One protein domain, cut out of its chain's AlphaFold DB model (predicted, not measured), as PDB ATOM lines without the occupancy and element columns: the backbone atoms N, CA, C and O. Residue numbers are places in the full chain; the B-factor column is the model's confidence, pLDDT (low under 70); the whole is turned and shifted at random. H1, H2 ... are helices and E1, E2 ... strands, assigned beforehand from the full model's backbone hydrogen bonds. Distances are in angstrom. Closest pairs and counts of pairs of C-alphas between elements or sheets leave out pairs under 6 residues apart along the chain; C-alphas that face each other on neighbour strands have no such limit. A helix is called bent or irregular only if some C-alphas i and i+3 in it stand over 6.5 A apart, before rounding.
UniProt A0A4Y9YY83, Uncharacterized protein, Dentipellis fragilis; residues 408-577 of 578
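What this domain is: This is residues 408 to 577 of the 578 residues of an uncharacterized protein of Dentipellis fragilis (UniProt A0A4Y9YY83). A strongly twisted antiparallel sheet of five strands sits between helices: the long helix H2 packs on one face, where the sheet curls round it, with the short H1 over edge strand E5 on that same face. The long, kinked helix H3 packs on the other face, over E2 and E1, and its end reaches one tip of the elongated outline. The printed part has 170 residues, with three named helices and five named strands in the order E1 E2 E3 H1 H2 E4 E5 H3; the sheet's order is E3 E2 E1 E4 E5 and the class is mixed, helices and strands. The whole is compact, with a radius of gyration of the C-alphas of 17.6 A, and spans 60 by 34 by 30 A.

How they stand to each other: E1, residues 414 to 420, E2, residues 423 to 432, and E3, residues 438 to 442, form a meander, each strand the antiparallel neighbour of the one before. N 416 and O 428 are 2.8 A apart across E1 and E2, and N 429 and O 441 are 2.8 A apart across E2 and E3. H1, residues 449 to 457, is on the sheet at a height of 8.1 A; its closest C-alphas to E5, residues 528 to 537, are those of Ala 453 and Thr 528, 5.8 A apart. H2, residues 476 to 505, is on the same face as H1; its closest C-alphas to E1 are those of Ala 490 and Cys 417, 6.9 A apart. H1 and H2 are close but not clearly touching, with the C-alphas of Leu 449 and Gly 482 7.4 A apart. E4, residues 515 to 525, is antiparallel to E1, with N 417 and O 517 2.8 A apart. E4 and E5 are a hairpin, with N 518 and O 535 2.9 A apart. H3, residues 546 to 575, completes three layers, helices on both faces of the sheet; its height over the sheet is 7.7 A, and the C-alphas of Val 420 and Met 560 are its closest to E1, at 5.7 A. H3 is apart from H1 and from H2. Every O i to N i+4 pair is within hydrogen-bond range in H1 and H2, and 21 of 26 in H3.

Where its parts are: E1 begins at C-alpha 414, (51.550, 0.247, -36.600), and is 19.2 A long; E2 is 27.9 A, E4 30.1 A and E5 27.5 A. H2 runs 42.5 A from C-alpha 476 at (42.522, -17.686, -39.779). H3, 35.8 A, ends at C-alpha 575, (45.187, 23.528, -65.335); it has a kink of 54 degrees near residue 553 and is irregular, with C-alphas 548 and 551 9.2 A apart.

The domain as a whole: The two C-alphas farthest apart, those of Asn 459 and Ala 576, are 60.1 A apart. The printed part has no cut. The link from H1 to H2, residues 458 to 475, is long. Mean pLDDT of the printed part is 91.9, and residues 461 to 462 are under 70.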
ATOM      1  N   ARG A 408      53.117   2.121 -27.692       86.00
ATOM      2  CA  ARG A 408      54.348   1.768 -26.965       86.00
ATOM      3  C   ARG A 408      54.419   0.285 -26.613       86.00
ATOM      4  O   ARG A 408      55.478  -0.177 -26.196       86.00
ATOM      5  N   MET A 409      53.330  -0.458 -26.789       86.00
ATOM      6  CA  MET A 409      53.282  -1.881 -26.472       86.00
ATOM      7  C   MET A 409      54.088  -2.687 -27.511       86.00
ATOM      8  O   MET A 409      53.892  -2.474 -28.713       86.00
ATOM      9  N   PRO A 410      54.972  -3.619 -27.089       80.94
ATOM     10  CA  PRO A 410      55.895  -4.329 -27.985       80.94
ATOM     11  C   PRO A 410      55.248  -5.037 -29.192       80.94
ATOM     12  O   PRO A 410      55.871  -5.163 -30.242       80.94
ATOM     13  N   ASN A 411      53.970  -5.418 -29.102       83.00
ATOM     14  CA  ASN A 411      53.310  -6.218 -30.139       83.00
ATOM     15  C   ASN A 411      52.122  -5.518 -30.834       83.00
ATOM     16  O   ASN A 411      51.417  -6.152 -31.620       83.00
ATOM     17  N   ILE A 412      51.880  -4.230 -30.554       83.44
ATOM     18  CA  ILE A 412      50.737  -3.486 -31.117       83.44
ATOM     19  C   ILE A 412      51.160  -2.534 -32.240       83.44
ATOM     20  O   ILE A 412      50.451  -2.446 -33.227       83.44
ATOM     21  N   GLY A 413      52.337  -1.910 -32.185       86.50
ATOM     22  CA  GLY A 413      52.962  -1.299 -33.366       86.50
ATOM     23  C   GLY A 413      52.061  -0.424 -34.266       86.50
ATOM     24  O   GLY A 413      51.160   0.287 -33.810       86.50
ATOM     25  N   GLN A 414      52.343  -0.439 -35.572       94.69
ATOM     26  CA  GLN A 414      51.550   0.247 -36.600       94.69
ATOM     27  C   GLN A 414      51.441  -0.617 -37.858       94.69
ATOM     28  O   GLN A 414      52.433  -1.205 -38.290       94.69
ATOM     29  N   ILE A 415      50.271  -0.617 -38.494       97.19
ATOM     30  CA  ILE A 415      50.053  -1.186 -39.824       97.19
ATOM     31  C   ILE A 415      50.229  -0.075 -40.864       97.19
ATOM     32  O   ILE A 415      49.474   0.896 -40.912       97.19
ATOM     33  N   ARG A 416      51.240  -0.224 -41.713       97.12
ATOM     34  CA  ARG A 416      51.604   0.687 -42.800       97.12
ATOM     35  C   ARG A 416      50.799   0.315 -44.039       97.12
ATOM     36  O   ARG A 416      51.128  -0.662 -44.704       97.12
ATOM     37  N   CYS A 417      49.738   1.054 -44.329       98.38
ATOM     38  CA  CYS A 417      48.861   0.819 -45.473       98.38
ATOM     39  C   CYS A 417      49.342   1.632 -46.677       98.38
ATOM     40  O   CYS A 417      49.370   2.858 -46.610       98.38
ATOM     41  N   PHE A 418      49.698   0.966 -47.771       98.38
ATOM     42  CA  PHE A 418      50.208   1.595 -48.984       98.38
ATOM     43  C   PHE A 418      49.105   1.755 -50.029       98.38
ATOM     44  O   PHE A 418      48.367   0.810 -50.319       98.38
ATOM     45  N   PHE A 419      49.049   2.938 -50.632       98.50
ATOM     46  CA  PHE A 419      48.160   3.292 -51.728       98.50
ATOM     47  C   PHE A 419      48.978   3.774 -52.915       98.50
ATOM     48  O   PHE A 419      49.908   4.566 -52.751       98.50
ATOM     49  N   VAL A 420      48.629   3.292 -54.105       97.81
ATOM     50  CA  VAL A 420      49.304   3.623 -55.361       97.81
ATOM     51  C   VAL A 420      48.280   3.645 -56.487       97.81
ATOM     52  O   VAL A 420      47.490   2.712 -56.632       97.81
ATOM     53  N   GLY A 421      48.292   4.708 -57.288       96.88
ATOM     54  CA  GLY A 421      47.347   4.887 -58.392       96.88
ATOM     55  C   GLY A 421      45.903   5.119 -57.945       96.88
ATOM     56  O   GLY A 421      44.978   4.750 -58.666       96.88
ATOM     57  N   GLY A 422      45.702   5.691 -56.754       96.69
ATOM     58  CA  GLY A 422      44.368   5.883 -56.175       96.69
ATOM     59  C   GLY A 422      43.790   4.654 -55.468       96.69
ATOM     60  O   GLY A 422      42.634   4.687 -55.057       96.69
ATOM     61  N   GLU A 423      44.549   3.563 -55.339       98.00
ATOM     62  CA  GLU A 423      44.029   2.271 -54.881       98.00
ATOM     63  C   GLU A 423      44.882   1.671 -53.761       98.00
ATOM     64  O   GLU A 423      46.099   1.853 -53.719       98.00
ATOM     65  N   PHE A 424      44.245   0.913 -52.862       98.44
ATOM     66  CA  PHE A 424      44.950   0.152 -51.832       98.44
ATOM     67  C   PHE A 424      45.827  -0.922 -52.485       98.44
ATOM     68  O   PHE A 424      45.323  -1.821 -53.165       98.44
ATOM     69  N   PHE A 425      47.134  -0.848 -52.252       97.88
ATOM     70  CA  PHE A 425      48.109  -1.789 -52.790       97.88
ATOM     71  C   PHE A 425      48.341  -2.967 -51.838       97.88
ATOM     72  O   PHE A 425      48.240  -4.125 -52.236       97.88
ATOM     73  N   GLY A 426      48.625  -2.676 -50.570       97.06
ATOM     74  CA  GLY A 426      48.947  -3.680 -49.563       97.06
ATOM     75  C   GLY A 426      49.347  -3.044 -48.238       97.06
ATOM     76  O   GLY A 426      49.325  -1.822 -48.099       97.06
ATOM     77  N   ALA A 427      49.710  -3.866 -47.256       97.56
ATOM     78  CA  ALA A 427      50.100  -3.374 -45.943       97.56
ATOM     79  C   ALA A 427      51.265  -4.157 -45.334       97.56
ATOM     80  O   ALA A 427      51.461  -5.335 -45.629       97.56
ATOM     81  N   VAL A 428      52.009  -3.486 -44.458       95.62
ATOM     82  CA  VAL A 428      53.115  -4.048 -43.673       95.62
ATOM     83  C   VAL A 428      52.835  -3.787 -42.196       95.62
ATOM     84  O   VAL A 428      52.516  -2.663 -41.816       95.62
ATOM     85  N   SER A 429      52.947  -4.806 -41.351       94.69
ATOM     86  CA  SER A 429      52.946  -4.635 -39.899       94.69
ATOM     87  C   SER A 429      54.332  -4.193 -39.450       94.69
ATOM     88  O   SER A 429      55.323  -4.794 -39.851       94.69
ATOM     89  N   THR A 430      54.409  -3.153 -38.623       92.06
ATOM     90  CA  THR A 430      55.644  -2.734 -37.953       92.06
ATOM     91  C   THR A 430      55.479  -2.868 -36.450       92.06
ATOM     92  O   THR A 430      54.605  -2.218 -35.881       92.06
ATOM     93  N   THR A 431      56.317  -3.672 -35.802       87.19
ATOM     94  CA  THR A 431      56.277  -3.911 -34.349       87.19
ATOM     95  C   THR A 431      57.595  -3.523 -33.699       87.19
ATOM     96  O   THR A 431      58.643  -3.547 -34.340       87.19
ATOM     97  N   ARG A 432      57.551  -3.139 -32.421       83.69
ATOM     98  CA  ARG A 432      58.743  -2.755 -31.664       83.69
ATOM     99  C   ARG A 432      59.175  -3.925 -30.789       83.69
ATOM    100  O   ARG A 432      58.472  -4.296 -29.861       83.69
ATOM    101  N   THR A 433      60.360  -4.466 -31.025       81.38
ATOM    102  CA  THR A 433      60.917  -5.503 -30.154       81.38
ATOM    103  C   THR A 433      61.181  -4.954 -28.749       81.38
ATOM    104  O   THR A 433      61.274  -3.743 -28.534       81.38
ATOM    105  N   ARG A 434      61.382  -5.844 -27.770       77.44
ATOM    106  CA  ARG A 434      61.787  -5.443 -26.410       77.44
ATOM    107  C   ARG A 434      63.103  -4.655 -26.382       77.44
ATOM    108  O   ARG A 434      63.281  -3.824 -25.503       77.44
ATOM    109  N   ALA A 435      63.984  -4.880 -27.358       77.50
ATOM    110  CA  ALA A 435      65.235  -4.141 -27.525       77.50
ATOM    111  C   ALA A 435      65.042  -2.757 -28.180       77.50
ATOM    112  O   ALA A 435      66.012  -2.050 -28.432       77.50
ATOM    113  N   GLY A 436      63.804  -2.369 -28.498       74.25
ATOM    114  CA  GLY A 436      63.480  -1.097 -29.140       74.25
ATOM    115  C   GLY A 436      63.656  -1.087 -30.660       74.25
ATOM    116  O   GLY A 436      63.310  -0.086 -31.289       74.25
ATOM    117  N   THR A 437      64.138  -2.178 -31.265       77.19
ATOM    118  CA  THR A 437      64.257  -2.294 -32.726       77.19
ATOM    119  C   THR A 437      62.881  -2.426 -33.371       77.19
ATOM    120  O   THR A 437      61.965  -3.008 -32.791       77.19
ATOM    121  N   ILE A 438      62.716  -1.869 -34.570       81.94
ATOM    122  CA  ILE A 438      61.475  -2.002 -35.338       81.94
ATOM    123  C   ILE A 438      61.645  -3.172 -36.303       81.94
ATOM    124  O   ILE A 438      62.555  -3.167 -37.127       81.94
ATOM    125  N   THR A 439      60.767  -4.164 -36.207       85.19
ATOM    126  CA  THR A 439      60.629  -5.225 -37.210       85.19
ATOM    127  C   THR A 439      59.495  -4.876 -38.159       85.19
ATOM    128  O   THR A 439      58.571  -4.146 -37.784       85.19
ATOM    129  N   SER A 440      59.549  -5.387 -39.390       89.38
ATOM    130  CA  SER A 440      58.429  -5.260 -40.315       89.38
ATOM    131  C   SER A 440      58.184  -6.539 -41.104       89.38
ATOM    132  O   SER A 440      59.134  -7.213 -41.488       89.38
ATOM    133  N   THR A 441      56.914  -6.871 -41.322       91.25
ATOM    134  CA  THR A 441      56.472  -8.068 -42.054       91.25
ATOM    135  C   THR A 441      55.215  -7.751 -42.869       91.25
ATOM    136  O   THR A 441      54.442  -6.876 -42.465       91.25
ATOM    137  N   PRO A 442      54.946  -8.411 -44.013       94.12
ATOM    138  CA  PRO A 442      53.761  -8.131 -44.809       94.12
ATOM    139  C   PRO A 442      52.550  -8.508 -43.970       94.12
ATOM    140  O   PRO A 442      52.586  -9.474 -43.208       94.12
ATOM    141  N   LEU A 443      51.477  -7.742 -44.084       95.56
ATOM    142  CA  LEU A 443      50.289  -8.000 -43.292       95.56
ATOM    143  C   LEU A 443      49.571  -9.254 -43.808       95.56
ATOM    144  O   LEU A 443      49.065  -9.267 -44.927       95.56
ATOM    145  N   GLN A 444      49.520 -10.293 -42.981       95.56
ATOM    146  CA  GLN A 444      48.857 -11.565 -43.268       95.56
ATOM    147  C   GLN A 444      47.593 -11.750 -42.426       95.56
ATOM    148  O   GLN A 444      46.608 -12.300 -42.907       95.56
ATOM    149  N   SER A 445      47.613 -11.299 -41.171       96.75
ATOM    150  CA  SER A 445      46.528 -11.525 -40.217       96.75
ATOM    151  C   SER A 445      46.466 -10.402 -39.185       96.75
ATOM    152  O   SER A 445      47.508  -9.867 -38.810       96.75
ATOM    153  N   VAL A 446      45.268 -10.040 -38.723       97.31
ATOM    154  CA  VAL A 446      45.036  -8.986 -37.720       97.31
ATOM    155  C   VAL A 446      43.943  -9.430 -36.757       97.31
ATOM    156  O   VAL A 446      42.924  -9.956 -37.195       97.31
ATOM    157  N   ILE A 447      44.117  -9.179 -35.459       97.00
ATOM    158  CA  ILE A 447      43.046  -9.371 -34.476       97.00
ATOM    159  C   ILE A 447      41.976  -8.285 -34.684       97.00
ATOM    160  O   ILE A 447      42.299  -7.101 -34.549       97.00
ATOM    161  N   PRO A 448      40.715  -8.654 -34.983       97.31
ATOM    162  CA  PRO A 448      39.616  -7.696 -35.105       97.31
ATOM    163  C   PRO A 448      39.389  -6.870 -33.831       97.31
ATOM    164  O   PRO A 448      39.605  -7.366 -32.717       97.31
ATOM    165  N   LEU A 449      38.892  -5.636 -33.965       96.44
ATOM    166  CA  LEU A 449      38.703  -4.742 -32.811       96.44
ATOM    167  C   LEU A 449      37.732  -5.298 -31.754       96.44
ATOM    168  O   LEU A 449      37.955  -5.121 -30.554       96.44
ATOM    169  N   ASP A 450      36.684  -6.013 -32.164       96.31
ATOM    170  CA  ASP A 450      35.722  -6.650 -31.254       96.31
ATOM    171  C   ASP A 450      36.360  -7.763 -30.404       96.31
ATOM    172  O   ASP A 450      35.977  -7.972 -29.248       96.31
ATOM    173  N   ARG A 451      37.380  -8.446 -30.939       95.44
ATOM    174  CA  ARG A 451      38.165  -9.439 -30.194       95.44
ATOM    175  C   ARG A 451      39.119  -8.778 -29.209       95.44
ATOM    176  O   ARG A 451      39.177  -9.208 -28.060       95.44
ATOM    177  N   ILE A 452      39.775  -7.690 -29.608       94.12
ATOM    178  CA  ILE A 452      40.591  -6.859 -28.708       94.12
ATOM    179  C   ILE A 452      39.745  -6.349 -27.526       94.12
ATOM    180  O   ILE A 452      40.159  -6.468 -26.369       94.12
ATOM    181  N   ALA A 453      38.522  -5.882 -27.793       94.00
ATOM    182  CA  ALA A 453      37.557  -5.499 -26.761       94.00
ATOM    183  C   ALA A 453      37.223  -6.655 -25.802       94.00
ATOM    184  O   ALA A 453      37.181  -6.470 -24.584       94.00
ATOM    185  N   ALA A 454      37.011  -7.865 -26.329       93.31
ATOM    186  CA  ALA A 454      36.749  -9.049 -25.513       93.31
ATOM    187  C   ALA A 454      37.948  -9.439 -24.630       93.31
ATOM    188  O   ALA A 454      37.753  -9.730 -23.451       93.31
ATOM    189  N   PHE A 455      39.174  -9.393 -25.159       92.06
ATOM    190  CA  PHE A 455      40.392  -9.651 -24.383       92.06
ATOM    191  C   PHE A 455      40.554  -8.648 -23.245       92.06
ATOM    192  O   PHE A 455      40.766  -9.041 -22.099       92.06
ATOM    193  N   SER A 456      40.349  -7.364 -23.539       89.75
ATOM    194  CA  SER A 456      40.420  -6.302 -22.536       89.75
ATOM    195  C   SER A 456      39.402  -6.503 -21.400       89.75
ATOM    196  O   SER A 456      39.761  -6.354 -20.235       89.75
ATOM    197  N   ARG A 457      38.158  -6.916 -21.698       91.25
ATOM    198  CA  ARG A 457      37.135  -7.215 -20.668       91.25
ATOM    199  C   ARG A 457      37.495  -8.391 -19.765       91.25
ATOM    200  O   ARG A 457      37.105  -8.406 -18.603       91.25
ATOM    201  N   ASN A 458      38.227  -9.361 -20.299       89.56
ATOM    202  CA  ASN A 458      38.632 -10.564 -19.578       89.56
ATOM    203  C   ASN A 458      39.983 -10.403 -18.862       89.56
ATOM    204  O   ASN A 458      40.553 -11.403 -18.432       89.56
ATOM    205  N   ASN A 459      40.503  -9.172 -18.756       83.00
ATOM    206  CA  ASN A 459      41.825  -8.869 -18.201       83.00
ATOM    207  C   ASN A 459      42.935  -9.728 -18.820       83.00
ATOM    208  O   ASN A 459      43.876 -10.135 -18.141       83.00
ATOM    209  N   TRP A 460      42.830 -10.019 -20.119       79.31
ATOM    210  CA  TRP A 460      44.010 -10.433 -20.858       79.31
ATOM    211  C   TRP A 460      44.916  -9.218 -20.931       79.31
ATOM    212  O   TRP A 460      44.667  -8.294 -21.711       79.31
ATOM    213  N   ASP A 461      45.933  -9.219 -20.069       65.69
ATOM    214  CA  ASP A 461      47.014  -8.246 -20.092       65.69
ATOM    215  C   ASP A 461      47.445  -8.038 -21.545       65.69
ATOM    216  O   ASP A 461      47.530  -8.997 -22.316       65.69
ATOM    217  N   HIS A 462      47.673  -6.782 -21.936       65.62
ATOM    218  CA  HIS A 462      47.896  -6.312 -23.311       65.62
ATOM    219  C   HIS A 462      49.164  -6.874 -24.016       65.62
ATOM    220  O   HIS A 462      49.783  -6.206 -24.841       65.62
ATOM    221  N   GLY A 463      49.592  -8.090 -23.680       70.12
ATOM    222  CA  GLY A 463      50.703  -8.831 -24.258       70.12
ATOM    223  C   GLY A 463      50.372  -9.599 -25.539       70.12
ATOM    224  O   GLY A 463      51.261 -10.272 -26.059       70.12
ATOM    225  N   TYR A 464      49.152  -9.511 -26.078       79.38
ATOM    226  CA  TYR A 464      48.832 -10.146 -27.360       79.38
ATOM    227  C   TYR A 464      49.411  -9.354 -28.550       79.38
ATOM    228  O   TYR A 464      49.468  -8.121 -28.515       79.38
ATOM    229  N   PRO A 465      49.844 -10.035 -29.625       85.62
ATOM    230  CA  PRO A 465      50.163  -9.393 -30.889       85.62
ATOM    231  C   PRO A 465      48.907  -8.912 -31.594       85.62
ATOM    232  O   PRO A 465      47.902  -9.611 -31.642       85.62
ATOM    233  N   TRP A 466      48.963  -7.716 -32.173       91.56
ATOM    234  CA  TRP A 466      47.854  -7.218 -32.982       91.56
ATOM    235  C   TRP A 466      47.825  -7.848 -34.376       91.56
ATOM    236  O   TRP A 466      46.748  -8.102 -34.915       91.56
ATOM    237  N   ALA A 467      48.996  -8.107 -34.960       92.38
ATOM    238  CA  ALA A 467      49.128  -8.550 -36.340       92.38
ATOM    239  C   ALA A 467      50.168  -9.667 -36.506       92.38
ATOM    240  O   ALA A 467      51.146  -9.725 -35.763       92.38
ATOM    241  N   ASN A 468      49.956 -10.500 -37.531       88.50
ATOM    242  CA  ASN A 468      50.773 -11.622 -38.019       88.50
ATOM    243  C   ASN A 468      50.984 -12.786 -37.036       88.50
ATOM    244  O   ASN A 468      50.625 -13.914 -37.369       88.50
ATOM    245  N   ASP A 469      51.425 -12.528 -35.808       85.56
ATOM    246  CA  ASP A 469      51.727 -13.563 -34.804       85.56
ATOM    247  C   ASP A 469      50.495 -13.983 -33.982       85.56
ATOM    248  O   ASP A 469      50.571 -14.324 -32.808       85.56
ATOM    249  N   VAL A 470      49.313 -13.946 -34.597       83.81
ATOM    250  CA  VAL A 470      48.018 -14.122 -33.910       83.81
ATOM    251  C   VAL A 470      47.544 -15.583 -33.869       83.81
ATOM    252  O   VAL A 470      46.405 -15.869 -33.489       83.81
ATOM    253  N   GLN A 471      48.397 -16.516 -34.298       78.75
ATOM    254  CA  GLN A 471      48.083 -17.944 -34.327       78.75
ATOM    255  C   GLN A 471      47.840 -18.467 -32.907       78.75
ATOM    256  O   GLN A 471      48.591 -18.172 -31.982       78.75
ATOM    257  N   GLY A 472      46.755 -19.223 -32.729       83.69
ATOM    258  CA  GLY A 472      46.316 -19.705 -31.414       83.69
ATOM    259  C   GLY A 472      45.513 -18.687 -30.595       83.69
ATOM    260  O   GLY A 472      44.924 -19.069 -29.589       83.69
ATOM    261  N   ILE A 473      45.431 -17.425 -31.037       89.06
ATOM    262  CA  ILE A 473      44.613 -16.379 -30.398       89.06
ATOM    263  C   ILE A 473      43.297 -16.183 -31.151       89.06
ATOM    264  O   ILE A 473      42.234 -16.081 -30.541       89.06
ATOM    265  N   VAL A 474      43.366 -16.145 -32.482       92.38
ATOM    266  CA  VAL A 474      42.197 -16.061 -33.366       92.38
ATOM    267  C   VAL A 474      42.291 -17.096 -34.482       92.38
ATOM    268  O   VAL A 474      43.377 -17.548 -34.852       92.38
ATOM    269  N   SER A 475      41.143 -17.470 -35.042       95.19
ATOM    270  CA  SER A 475      41.092 -18.323 -36.231       95.19
ATOM    271  C   SER A 475      41.635 -17.593 -37.475       95.19
ATOM    272  O   SER A 475      41.578 -16.362 -37.546       95.19
ATOM    273  N   PRO A 476      42.100 -18.312 -38.518       95.12
ATOM    274  CA  PRO A 476      42.522 -17.686 -39.779       95.12
ATOM    275  C   PRO A 476      41.439 -16.813 -40.439       95.12
ATOM    276  O   PRO A 476      41.742 -15.792 -41.060       95.12
ATOM    277  N   GLN A 477      40.165 -17.189 -40.278       96.44
ATOM    278  CA  GLN A 477      39.022 -16.428 -40.791       96.44
ATOM    279  C   GLN A 477      38.868 -15.088 -40.065       96.44
ATOM    280  O   GLN A 477      38.660 -14.058 -40.702       96.44
ATOM    281  N   GLU A 478      39.023 -15.078 -38.741       96.75
ATOM    282  CA  GLU A 478      39.013 -13.849 -37.944       96.75
ATOM    283  C   GLU A 478      40.227 -12.974 -38.230       96.75
ATOM    284  O   GLU A 478      40.080 -11.765 -38.377       96.75
ATOM    285  N   GLY A 479      41.399 -13.588 -38.392       96.81
ATOM    286  CA  GLY A 479      42.605 -12.911 -38.850       96.81
ATOM    287  C   GLY A 479      42.398 -12.161 -40.167       96.81
ATOM    288  O   GLY A 479      42.712 -10.977 -40.289       96.81
ATOM    289  N   THR A 480      41.781 -12.836 -41.140       97.19
ATOM    290  CA  THR A 480      41.406 -12.250 -42.437       97.19
ATOM    291  C   THR A 480      40.345 -11.157 -42.284       97.19
ATOM    292  O   THR A 480      40.421 -10.117 -42.940       97.19
ATOM    293  N   ARG A 481      39.362 -11.351 -41.394       97.94
ATOM    294  CA  ARG A 481      38.350 -10.335 -41.071       97.94
ATOM    295  C   ARG A 481      38.998  -9.057 -40.539       97.94
ATOM    296  O   ARG A 481      38.632  -7.982 -41.000       97.94
ATOM    297  N   GLY A 482      39.978  -9.166 -39.642       98.00
ATOM    298  CA  GLY A 482      40.708  -8.014 -39.108       98.00
ATOM    299  C   GLY A 482      41.520  -7.288 -40.183       98.00
ATOM    300  O   GLY A 482      41.531  -6.060 -40.232       98.00
ATOM    301  N   VAL A 483      42.145  -8.023 -41.113       98.19
ATOM    302  CA  VAL A 483      42.833  -7.411 -42.266       98.19
ATOM    303  C   VAL A 483      41.845  -6.615 -43.122       98.19
ATOM    304  O   VAL A 483      42.133  -5.482 -43.511       98.19
ATOM    305  N   ASN A 484      40.662  -7.178 -43.386       98.50
ATOM    306  CA  ASN A 484      39.609  -6.502 -44.144       98.50
ATOM    307  C   ASN A 484      39.053  -5.274 -43.410       98.50
ATOM    308  O   ASN A 484      38.793  -4.263 -44.058       98.50
ATOM    309  N   GLU A 485      38.920  -5.331 -42.083       98.44
ATOM    310  CA  GLU A 485      38.531  -4.197 -41.236       98.44
ATOM    311  C   GLU A 485      39.533  -3.037 -41.374       98.44
ATOM    312  O   GLU A 485      39.142  -1.914 -41.707       98.44
ATOM    313  N   VAL A 486      40.835  -3.316 -41.231       98.38
ATOM    314  CA  VAL A 486      41.898  -2.310 -41.396       98.38
ATOM    315  C   VAL A 486      41.926  -1.753 -42.819       98.38
ATOM    316  O   VAL A 486      42.002  -0.537 -43.001       98.38
ATOM    317  N   LYS A 487      41.826  -2.616 -43.837       98.50
ATOM    318  CA  LYS A 487      41.795  -2.201 -45.246       98.50
ATOM    319  C   LYS A 487      40.601  -1.297 -45.542       98.50
ATOM    320  O   LYS A 487      40.778  -0.278 -46.211       98.50
ATOM    321  N   ALA A 488      39.407  -1.651 -45.070       98.44
ATOM    322  CA  ALA A 488      38.195  -0.865 -45.279       98.44
ATOM    323  C   ALA A 488      38.322   0.522 -44.637       98.44
ATOM    324  O   ALA A 488      38.101   1.532 -45.309       98.44
ATOM    325  N   TYR A 489      38.772   0.574 -43.379       98.44
ATOM    326  CA  TYR A 489      39.037   1.825 -42.673       98.44
ATOM    327  C   TYR A 489      40.072   2.692 -43.408       98.44
ATOM    328  O   TYR A 489      39.798   3.847 -43.731       98.44
ATOM    329  N   ALA A 490      41.241   2.128 -43.729       98.50
ATOM    330  CA  ALA A 490      42.319   2.857 -44.392       98.50
ATOM    331  C   ALA A 490      41.893   3.373 -45.773       98.50
ATOM    332  O   ALA A 490      42.197   4.511 -46.117       98.50
ATOM    333  N   THR A 491      41.167   2.562 -46.550       98.69
ATOM    334  CA  THR A 491      40.678   2.946 -47.885       98.69
ATOM    335  C   THR A 491      39.701   4.106 -47.800       98.69
ATOM    336  O   THR A 491      39.794   5.040 -48.593       98.69
ATOM    337  N   LYS A 492      38.799   4.080 -46.814       98.38
ATOM    338  CA  LYS A 492      37.869   5.182 -46.589       98.38
ATOM    339  C   LYS A 492      38.601   6.472 -46.212       98.38
ATOM    340  O   LYS A 492      38.374   7.495 -46.849       98.38
ATOM    341  N   VAL A 493      39.510   6.421 -45.234       98.44
ATOM    342  CA  VAL A 493      40.283   7.609 -44.827       98.44
ATOM    343  C   VAL A 493      41.137   8.143 -45.975       98.44
ATOM    344  O   VAL A 493      41.197   9.353 -46.165       98.44
ATOM    345  N   TYR A 494      41.764   7.265 -46.761       98.56
ATOM    346  CA  TYR A 494      42.521   7.652 -47.949       98.56
ATOM    347  C   TYR A 494      41.648   8.378 -48.977       98.56
ATOM    348  O   TYR A 494      42.035   9.443 -49.447       98.56
ATOM    349  N   ALA A 495      40.474   7.830 -49.308       98.50
ATOM    350  CA  ALA A 495      39.565   8.437 -50.278       98.50
ATOM    351  C   ALA A 495      39.077   9.817 -49.811       98.50
ATOM    352  O   ALA A 495      39.114  10.771 -50.588       98.50
ATOM    353  N   ASP A 496      38.686   9.933 -48.537       98.44
ATOM    354  CA  ASP A 496      38.242  11.200 -47.953       98.44
ATOM    355  C   ASP A 496      39.396  12.232 -47.925       98.44
ATOM    356  O   ASP A 496      39.196  13.400 -48.255       98.44
ATOM    357  N   LEU A 497      40.624  11.805 -47.598       98.06
ATOM    358  CA  LEU A 497      41.811  12.668 -47.595       98.06
ATOM    359  C   LEU A 497      42.185  13.140 -49.001       98.06
ATOM    360  O   LEU A 497      42.447  14.324 -49.194       98.06
ATOM    361  N   LEU A 498      42.185  12.231 -49.978       97.38
ATOM    362  CA  LEU A 498      42.468  12.554 -51.372       97.38
ATOM    363  C   LEU A 498      41.445  13.559 -51.917       97.38
ATOM    364  O   LEU A 498      41.826  14.490 -52.620       97.38
ATOM    365  N   ALA A 499      40.163  13.408 -51.570       97.88
ATOM    366  CA  ALA A 499      39.117  14.347 -51.968       97.88
ATOM    367  C   ALA A 499      39.340  15.751 -51.380       97.88
ATOM    368  O   ALA A 499      39.309  16.729 -52.126       97.88
ATOM    369  N   ILE A 500      39.618  15.842 -50.073       97.62
ATOM    370  CA  ILE A 500      39.888  17.120 -49.395       97.62
ATOM    371  C   ILE A 500      41.128  17.800 -49.984       97.62
ATOM    372  O   ILE A 500      41.089  18.993 -50.269       97.62
ATOM    373  N   GLU A 501      42.224  17.064 -50.184       96.25
ATOM    374  CA  GLU A 501      43.445  17.653 -50.741       96.25
ATOM    375  C   GLU A 501      43.259  18.093 -52.192       96.25
ATOM    376  O   GLU A 501      43.714  19.174 -52.548       96.25
ATOM    377  N   ASN A 502      42.539  17.327 -53.018       95.69
ATOM    378  CA  ASN A 502      42.239  17.751 -54.387       95.69
ATOM    379  C   ASN A 502      41.430  19.059 -54.421       95.69
ATOM    380  O   ASN A 502      41.677  19.919 -55.265       95.69
ATOM    381  N   GLU A 503      40.467  19.215 -53.504       94.81
ATOM    382  CA  GLU A 503      39.674  20.443 -53.363       94.81
ATOM    383  C   GLU A 503      40.545  21.620 -52.896       94.81
ATOM    384  O   GLU A 503      40.479  22.696 -53.483       94.81
ATOM    385  N   GLN A 504      41.395  21.415 -51.882       94.06
ATOM    386  CA  GLN A 504      42.278  22.451 -51.328       94.06
ATOM    387  C   GLN A 504      43.348  22.916 -52.319       94.06
ATOM    388  O   GLN A 504      43.652  24.106 -52.382       94.06
ATOM    389  N   LEU A 505      43.927  21.981 -53.071       92.12
ATOM    390  CA  LEU A 505      44.990  22.260 -54.031       92.12
ATOM    391  C   LEU A 505      44.449  22.794 -55.357       92.12
ATOM    392  O   LEU A 505      45.205  23.402 -56.108       92.12
ATOM    393  N   GLY A 506      43.172  22.538 -55.666       92.88
ATOM    394  CA  GLY A 506      42.634  22.794 -56.998       92.88
ATOM    395  C   GLY A 506      43.470  22.076 -58.056       92.88
ATOM    396  O   GLY A 506      43.902  22.694 -59.013       92.88
ATOM    397  N   THR A 507      43.819  20.811 -57.828       94.12
ATOM    398  CA  THR A 507      44.457  19.898 -58.793       94.12
ATOM    399  C   THR A 507      44.472  18.489 -58.187       94.12
ATOM    400  O   THR A 507      43.950  18.274 -57.095       94.12
ATOM    401  N   ALA A 508      45.027  17.498 -58.882       95.62
ATOM    402  CA  ALA A 508      45.188  16.161 -58.317       95.62
ATOM    403  C   ALA A 508      46.369  16.115 -57.331       95.62
ATOM    404  O   ALA A 508      47.502  16.365 -57.726       95.62
ATOM    405  N   SER A 509      46.107  15.729 -56.081       96.38
ATOM    406  CA  SER A 509      47.113  15.525 -55.032       96.38
ATOM    407  C   SER A 509      48.064  14.381 -55.374       96.38
ATOM    408  O   SER A 509      47.656  13.307 -55.844       96.38
ATOM    409  N   SER A 510      49.341  14.559 -55.035       96.00
ATOM    410  CA  SER A 510      50.380  13.536 -55.191       96.00
ATOM    411  C   SER A 510      50.140  12.255 -54.387       96.00
ATOM    412  O   SER A 510      50.757  11.227 -54.695       96.00
ATOM    413  N   LEU A 511      49.198  12.264 -53.430       97.06
ATOM    414  CA  LEU A 511      48.708  11.057 -52.753       97.06
ATOM    415  C   LEU A 511      48.097  10.037 -53.724       97.06
ATOM    416  O   LEU A 511      48.031   8.848 -53.402       97.06
ATOM    417  N   PHE A 512      47.662  10.471 -54.912       97.62
ATOM    418  CA  PHE A 512      47.226   9.569 -55.976       97.62
ATOM    419  C   PHE A 512      48.361   8.645 -56.434       97.62
ATOM    420  O   PHE A 512      48.146   7.445 -56.602       97.62
ATOM    421  N   LEU A 513      49.571   9.184 -56.633       96.38
ATOM    422  CA  LEU A 513      50.718   8.395 -57.083       96.38
ATOM    423  C   LEU A 513      51.215   7.460 -55.990       96.38
ATOM    424  O   LEU A 513      51.442   6.281 -56.253       96.38
ATOM    425  N   PHE A 514      51.378   7.990 -54.783       97.31
ATOM    426  CA  PHE A 514      51.855   7.223 -53.648       97.31
ATOM    427  C   PHE A 514      51.412   7.865 -52.339       97.31
ATOM    428  O   PHE A 514      51.625   9.054 -52.099       97.31
ATOM    429  N   CYS A 515      50.872   7.037 -51.456       97.38
ATOM    430  CA  CYS A 515      50.563   7.398 -50.086       97.38
ATOM    431  C   CYS A 515      50.824   6.197 -49.179       97.38
ATOM    432  O   CYS A 515      50.504   5.059 -49.527       97.38
ATOM    433  N   ARG A 516      51.361   6.449 -47.985       97.25
ATOM    434  CA  ARG A 516      51.380   5.467 -46.902       97.25
ATOM    435  C   ARG A 516      50.639   6.031 -45.696       97.25
ATOM    436  O   ARG A 516      51.029   7.062 -45.153       97.25
ATOM    437  N   LEU A 517      49.584   5.342 -45.270       97.94
ATOM    438  CA  LEU A 517      48.881   5.629 -44.024       97.94
ATOM    439  C   LEU A 517      49.441   4.756 -42.906       97.94
ATOM    440  O   LEU A 517      49.480   3.531 -43.019       97.94
ATOM    441  N   ASP A 518      49.835   5.383 -41.808       97.00
ATOM    442  CA  ASP A 518      50.308   4.693 -40.615       97.00
ATOM    443  C   ASP A 518      49.126   4.471 -39.667       97.00
ATOM    444  O   ASP A 518      48.758   5.362 -38.900       97.00
ATOM    445  N   VAL A 519      48.497   3.300 -39.747       97.94
ATOM    446  CA  VAL A 519      47.283   2.957 -38.993       97.94
ATOM    447  C   VAL A 519      47.650   2.263 -37.685       97.94
ATOM    448  O   VAL A 519      48.512   1.387 -37.644       97.94
ATOM    449  N   SER A 520      46.984   2.641 -36.602       96.38
ATOM    450  CA  SER A 520      47.028   1.922 -35.328       96.38
ATOM    451  C   SER A 520      45.637   1.935 -34.695       96.38
ATOM    452  O   SER A 520      44.685   2.428 -35.304       96.38
ATOM    453  N   PHE A 521      45.509   1.396 -33.489       96.06
ATOM    454  CA  PHE A 521      44.277   1.462 -32.718       96.06
ATOM    455  C   PHE A 521      44.509   2.098 -31.352       96.06
ATOM    456  O   PHE A 521      45.617   2.100 -30.815       96.06
ATOM    457  N   MET A 522      43.444   2.657 -30.794       95.50
ATOM    458  CA  MET A 522      43.436   3.231 -29.456       95.50
ATOM    459  C   MET A 522      42.178   2.802 -28.712       95.50
ATOM    460  O   MET A 522      41.146   2.539 -29.330       95.50
ATOM    461  N   GLU A 523      42.277   2.749 -27.391       94.50
ATOM    462  CA  GLU A 523      41.122   2.590 -26.515       94.50
ATOM    463  C   GLU A 523      40.452   3.958 -26.326       94.50
ATOM    464  O   GLU A 523      41.091   4.910 -25.877       94.50
ATOM    465  N   THR A 524      39.197   4.086 -26.750       94.19
ATOM    466  CA  THR A 524      38.431   5.344 -26.713       94.19
ATOM    467  C   THR A 524      37.665   5.502 -25.411       94.19
ATOM    468  O   THR A 524      37.587   6.590 -24.848       94.19
ATOM    469  N   GLU A 525      37.126   4.388 -24.938       93.25
ATOM    470  CA  GLU A 525      36.447   4.197 -23.666       93.25
ATOM    471  C   GLU A 525      36.869   2.830 -23.136       93.25
ATOM    472  O   GLU A 525      37.412   2.020 -23.886       93.25
ATOM    473  N   LYS A 526      36.607   2.549 -21.859       92.19
ATOM    474  CA  LYS A 526      36.993   1.274 -21.251       92.19
ATOM    475  C   LYS A 526      36.458   0.097 -22.082       92.19
ATOM    476  O   LYS A 526      35.247  -0.087 -22.187       92.19
ATOM    477  N   HIS A 527      37.367  -0.707 -22.623       92.19
ATOM    478  CA  HIS A 527      37.110  -1.851 -23.498       92.19
ATOM    479  C   HIS A 527      36.527  -1.531 -24.885       92.19
ATOM    480  O   HIS A 527      36.078  -2.447 -25.579       92.19
ATOM    481  N   THR A 528      36.550  -0.271 -25.315       94.75
ATOM    482  CA  THR A 528      36.114   0.158 -26.647       94.75
ATOM    483  C   THR A 528      37.322   0.627 -27.435       94.75
ATOM    484  O   THR A 528      38.075   1.484 -26.980       94.75
ATOM    485  N   PHE A 529      37.506   0.077 -28.632       95.94
ATOM    486  CA  PHE A 529      38.674   0.349 -29.458       95.94
ATOM    487  C   PHE A 529      38.273   0.941 -30.803       95.94
ATOM    488  O   PHE A 529      37.198   0.665 -31.331       95.94
ATOM    489  N   SER A 530      39.140   1.776 -31.365       97.12
ATOM    490  CA  SER A 530      38.946   2.368 -32.689       97.12
ATOM    491  C   SER A 530      40.266   2.467 -33.436       97.12
ATOM    492  O   SER A 530      41.312   2.725 -32.835       97.12
ATOM    493  N   LEU A 531      40.205   2.277 -34.754       97.88
ATOM    494  CA  LEU A 531      41.326   2.549 -35.647       97.88
ATOM    495  C   LEU A 531      41.507   4.059 -35.806       97.88
ATOM    496  O   LEU A 531      40.533   4.807 -35.871       97.88
ATOM    497  N   PHE A 532      42.755   4.501 -35.913       97.56
ATOM    498  CA  PHE A 532      43.093   5.881 -36.244       97.56
ATOM    499  C   PHE A 532      44.329   5.932 -37.154       97.56
ATOM    500  O   PHE A 532      45.152   5.015 -37.176       97.56
ATOM    501  N   VAL A 533      44.474   7.025 -37.911       97.38
ATOM    502  CA  VAL A 533      45.692   7.302 -38.691       97.38
ATOM    503  C   VAL A 533      46.643   8.146 -37.846       97.38
ATOM    504  O   VAL A 533      46.323   9.272 -37.464       97.38
ATOM    505  N   ALA A 534      47.815   7.594 -37.544       95.06
ATOM    506  CA  ALA A 534      48.866   8.237 -36.760       95.06
ATOM    507  C   ALA A 534      49.777   9.143 -37.602       95.06
ATOM    508  O   ALA A 534      50.398  10.062 -37.065       95.06
ATOM    509  N   GLY A 535      49.874   8.867 -38.901       93.88
ATOM    510  CA  GLY A 535      50.719   9.597 -39.835       93.88
ATOM    511  C   GLY A 535      50.323   9.322 -41.278       93.88
ATOM    512  O   GLY A 535      49.793   8.257 -41.598       93.88
ATOM    513  N   VAL A 536      50.581  10.303 -42.136       95.31
ATOM    514  CA  VAL A 536      50.447  10.190 -43.586       95.31
ATOM    515  C   VAL A 536      51.804  10.509 -44.169       95.31
ATOM    516  O   VAL A 536      52.349  11.587 -43.943       95.31
ATOM    517  N   GLU A 537      52.345   9.564 -44.913       93.44
ATOM    518  CA  GLU A 537      53.638   9.694 -45.547       93.44
ATOM    519  C   GLU A 537      53.462   9.803 -47.056       93.44
ATOM    520  O   GLU A 537      52.671   9.085 -47.676       93.44
ATOM    521  N   ARG A 538      54.219  10.738 -47.626       91.19
ATOM    522  CA  ARG A 538      54.270  11.024 -49.054       91.19
ATOM    523  C   ARG A 538      55.708  11.303 -49.473       91.19
ATOM    524  O   ARG A 538      56.551  11.692 -48.654       91.19
ATOM    525  N   GLY A 539      55.945  11.162 -50.768       88.25
ATOM    526  CA  GLY A 539      57.221  11.483 -51.384       88.25
ATOM    527  C   GLY A 539      58.313  10.439 -51.163       88.25
ATOM    528  O   GLY A 539      58.164   9.438 -50.468       88.25
ATOM    529  N   TRP A 540      59.452  10.731 -51.772       86.69
ATOM    530  CA  TRP A 540      60.606   9.848 -51.919       86.69
ATOM    531  C   TRP A 540      61.410   9.635 -50.618       86.69
ATOM    532  O   TRP A 540      62.261   8.759 -50.537       86.69
ATOM    533  N   GLY A 541      61.143  10.413 -49.565       84.12
ATOM    534  CA  GLY A 541      61.749  10.193 -48.245       84.12
ATOM    535  C   GLY A 541      60.994   9.180 -47.374       84.12
ATOM    536  O   GLY A 541      61.290   9.047 -46.188       84.12
ATOM    537  N   THR A 542      59.981   8.500 -47.919       89.00
ATOM    538  CA  THR A 542      59.230   7.457 -47.214       89.00
ATOM    539  C   THR A 542      59.923   6.101 -47.354       89.00
ATOM    540  O   THR A 542      60.234   5.675 -48.461       89.00
ATOM    541  N   ASN A 543      60.128   5.410 -46.227       88.94
ATOM    542  CA  ASN A 543      60.629   4.031 -46.182       88.94
ATOM    543  C   ASN A 543      59.564   3.050 -46.712       88.94
ATOM    544  O   ASN A 543      58.407   3.093 -46.262       88.94
ATOM    545  N   LEU A 544      59.973   2.194 -47.653       90.50
ATOM    546  CA  LEU A 544      59.163   1.180 -48.333       90.50
ATOM    547  C   LEU A 544      59.346  -0.235 -47.750       90.50
ATOM    548  O   LEU A 544      58.608  -1.143 -48.123       90.50
ATOM    549  N   PHE A 545      60.271  -0.410 -46.806       87.25
ATOM    550  CA  PHE A 545      60.599  -1.652 -46.097       87.25
ATOM    551  C   PHE A 545      61.115  -2.764 -47.019       87.25
ATOM    552  O   PHE A 545      60.892  -3.956 -46.794       87.25
ATOM    553  N   SER A 546      61.856  -2.382 -48.055       84.12
ATOM    554  CA  SER A 546      62.358  -3.300 -49.081       84.12
ATOM    555  C   SER A 546      63.331  -4.310 -48.502       84.12
ATOM    556  O   SER A 546      63.325  -5.452 -48.939       84.12
ATOM    557  N   HIS A 547      64.108  -3.928 -47.485       80.75
ATOM    558  CA  HIS A 547      65.015  -4.841 -46.787       80.75
ATOM    559  C   HIS A 547      64.319  -6.058 -46.171       80.75
ATOM    560  O   HIS A 547      64.970  -7.076 -45.951       80.75
ATOM    561  N   PHE A 548      63.016  -5.966 -45.898       79.94
ATOM    562  CA  PHE A 548      62.214  -7.117 -45.505       79.94
ATOM    563  C   PHE A 548      61.496  -7.740 -46.710       79.94
ATOM    564  O   PHE A 548      61.412  -8.963 -46.801       79.94
ATOM    565  N   HIS A 549      61.000  -6.923 -47.655       85.50
ATOM    566  CA  HIS A 549      60.159  -7.393 -48.766       85.50
ATOM    567  C   HIS A 549      60.432  -6.702 -50.108       85.50
ATOM    568  O   HIS A 549      59.590  -5.975 -50.635       85.50
ATOM    569  N   LEU A 550      61.573  -7.004 -50.732       86.56
ATOM    570  CA  LEU A 550      61.945  -6.446 -52.038       86.56
ATOM    571  C   LEU A 550      60.880  -6.671 -53.124       86.56
ATOM    572  O   LEU A 550      60.624  -5.785 -53.937       86.56
ATOM    573  N   SER A 551      60.237  -7.844 -53.141       88.81
ATOM    574  CA  SER A 551      59.171  -8.157 -54.100       88.81
ATOM    575  C   SER A 551      57.945  -7.259 -53.920       88.81
ATOM    576  O   SER A 551      57.391  -6.789 -54.915       88.81
ATOM    577  N   PHE A 552      57.563  -6.968 -52.671       91.25
ATOM    578  CA  PHE A 552      56.486  -6.037 -52.343       91.25
ATOM    579  C   PHE A 552      56.826  -4.628 -52.830       91.25
ATOM    580  O   PHE A 552      56.038  -4.043 -53.573       91.25
ATOM    581  N   THR A 553      58.020  -4.117 -52.505       91.88
ATOM    582  CA  THR A 553      58.470  -2.795 -52.967       91.88
ATOM    583  C   THR A 553      58.515  -2.714 -54.488       91.88
ATOM    584  O   THR A 553      58.020  -1.754 -55.077       91.88
ATOM    585  N   LYS A 554      59.073  -3.729 -55.155       91.31
ATOM    586  CA  LYS A 554      59.147  -3.766 -56.617       91.31
ATOM    587  C   LYS A 554      57.751  -3.706 -57.236       91.31
ATOM    588  O   LYS A 554      57.531  -2.918 -58.152       91.31
ATOM    589  N   ALA A 555      56.809  -4.504 -56.735       93.88
ATOM    590  CA  ALA A 555      55.432  -4.504 -57.221       93.88
ATOM    591  C   ALA A 555      54.718  -3.166 -56.944       93.88
ATOM    592  O   ALA A 555      53.977  -2.680 -57.800       93.88
ATOM    593  N   LEU A 556      54.993  -2.536 -55.798       95.50
ATOM    594  CA  LEU A 556      54.480  -1.213 -55.441       95.50
ATOM    595  C   LEU A 556      54.944  -0.159 -56.453       95.50
ATOM    596  O   LEU A 556      54.126   0.558 -57.030       95.50
ATOM    597  N   LEU A 557      56.249  -0.099 -56.718       94.94
ATOM    598  CA  LEU A 557      56.839   0.878 -57.636       94.94
ATOM    599  C   LEU A 557      56.483   0.596 -59.098       94.94
ATOM    600  O   LEU A 557      56.332   1.526 -59.885       94.94
ATOM    601  N   PHE A 558      56.257  -0.668 -59.459       94.50
ATOM    602  CA  PHE A 558      55.711  -1.040 -60.762       94.50
ATOM    603  C   PHE A 558      54.291  -0.514 -60.966       94.50
ATOM    604  O   PHE A 558      53.991   0.049 -62.018       94.50
ATOM    605  N   ARG A 559      53.430  -0.603 -59.949       95.69
ATOM    606  CA  ARG A 559      52.091  -0.002 -60.013       95.69
ATOM    607  C   ARG A 559      52.148   1.526 -60.038       95.69
ATOM    608  O   ARG A 559      51.336   2.165 -60.708       95.69
ATOM    609  N   MET A 560      53.126   2.122 -59.354       95.50
ATOM    610  CA  MET A 560      53.335   3.570 -59.377       95.50
ATOM    611  C   MET A 560      53.744   4.023 -60.776       95.50
ATOM    612  O   MET A 560      53.133   4.944 -61.310       95.50
ATOM    613  N   ALA A 561      54.691   3.322 -61.404       93.44
ATOM    614  CA  ALA A 561      55.120   3.553 -62.779       93.44
ATOM    615  C   ALA A 561      53.937   3.558 -63.765       93.44
ATOM    616  O   ALA A 561      53.804   4.481 -64.566       93.44
ATOM    617  N   GLN A 562      53.024   2.590 -63.650       92.94
ATOM    618  CA  GLN A 562      51.805   2.525 -64.470       92.94
ATOM    619  C   GLN A 562      50.842   3.698 -64.225       92.94
ATOM    620  O   GLN A 562      50.087   4.093 -65.114       92.94
ATOM    621  N   SER A 563      50.875   4.281 -63.028       95.25
ATOM    622  CA  SER A 563      49.968   5.354 -62.613       95.25
ATOM    623  C   SER A 563      50.451   6.754 -63.012       95.25
ATOM    624  O   SER A 563      49.651   7.691 -63.015       95.25
ATOM    625  N   ILE A 564      51.726   6.905 -63.392       92.88
ATOM    626  CA  ILE A 564      52.348   8.190 -63.757       92.88
ATOM    627  C   ILE A 564      51.603   8.891 -64.900       92.88
ATOM    628  O   ILE A 564      51.277  10.073 -64.789       92.88
ATOM    629  N   SER A 565      51.283   8.172 -65.978       90.38
ATOM    630  CA  SER A 565      50.587   8.755 -67.136       90.38
ATOM    631  C   SER A 565      49.181   9.256 -66.773       90.38
ATOM    632  O   SER A 565      48.787  10.371 -67.138       90.38
ATOM    633  N   ARG A 566      48.444   8.472 -65.974       94.25
ATOM    634  CA  ARG A 566      47.115   8.853 -65.480       94.25
ATOM    635  C   ARG A 566      47.191  10.083 -64.579       94.25
ATOM    636  O   ARG A 566      46.409  11.006 -64.765       94.25
ATOM    637  N   TYR A 567      48.146  10.122 -63.654       95.25
ATOM    638  CA  TYR A 567      48.346  11.277 -62.782       95.25
ATOM    639  C   TYR A 567      48.673  12.549 -63.568       95.25
ATOM    640  O   TYR A 567      48.043  13.578 -63.346       95.25
ATOM    641  N   ARG A 568      49.586  12.465 -64.547       92.25
ATOM    642  CA  ARG A 568      49.922  13.594 -65.430       92.25
ATOM    643  C   ARG A 568      48.677  14.162 -66.114       92.25
ATOM    644  O   ARG A 568      48.484  15.371 -66.118       92.25
ATOM    645  N   THR A 569      47.815  13.284 -66.626       92.75
ATOM    646  CA  THR A 569      46.549  13.681 -67.261       92.75
ATOM    647  C   THR A 569      45.620  14.386 -66.272       92.75
ATOM    648  O   THR A 569      45.026  15.406 -66.613       92.75
ATOM    649  N   LEU A 570      45.504  13.873 -65.042       93.06
ATOM    650  CA  LEU A 570      44.661  14.474 -64.007       93.06
ATOM    651  C   LEU A 570      45.119  15.897 -63.660       93.06
ATOM    652  O   LEU A 570      44.287  16.801 -63.652       93.06
ATOM    653  N   VAL A 571      46.424  16.100 -63.459       91.25
ATOM    654  CA  VAL A 571      47.003  17.421 -63.161       91.25
ATOM    655  C   VAL A 571      46.768  18.399 -64.321       91.25
ATOM    656  O   VAL A 571      46.187  19.462 -64.123       91.25
ATOM    657  N   GLN A 572      47.109  18.003 -65.554       88.81
ATOM    658  CA  GLN A 572      46.974  18.862 -66.742       88.81
ATOM    659  C   GLN A 572      45.517  19.211 -67.080       88.81
ATOM    660  O   GLN A 572      45.225  20.315 -67.532       88.81
ATOM    661  N   SER A 573      44.583  18.278 -66.864       86.25
ATOM    662  CA  SER A 573      43.159  18.509 -67.138       86.25
ATOM    663  C   SER A 573      42.543  19.589 -66.252       86.25
ATOM    664  O   SER A 573      41.523  20.171 -66.624       86.25
ATOM    665  N   HIS A 574      43.136  19.830 -65.082       79.25
ATOM    666  CA  HIS A 574      42.681  20.861 -64.169       79.25
ATOM    667  C   HIS A 574      43.239  22.230 -64.556       79.25
ATOM    668  O   HIS A 574      42.470  23.183 -64.642       79.25
ATOM    669  N   ASP A 575      44.530  22.293 -64.891       77.88
ATOM    670  CA  ASP A 575      45.187  23.528 -65.335       77.88
ATOM    671  C   ASP A 575      44.536  24.099 -66.608       77.88
ATOM    672  O   ASP A 575      44.467  25.307 -66.774       77.88
ATOM    673  N   ALA A 576      43.994  23.248 -67.488       77.88
ATOM    674  CA  ALA A 576      43.291  23.684 -68.699       77.88
ATOM    675  C   ALA A 576      41.877  24.261 -68.460       77.88
ATOM    676  O   ALA A 576      41.275  24.790 -69.393       77.88
ATOM    677  N   ARG A 577      41.297  24.085 -67.263       76.00
ATOM    678  CA  ARG A 577      39.954  24.598 -66.915       76.00
ATOM    679  C   ARG A 577      39.992  25.939 -66.184       76.00
ATOM    680  O   ARG A 577      38.937  26.567 -66.081       76.00
TER     681      ARG A 577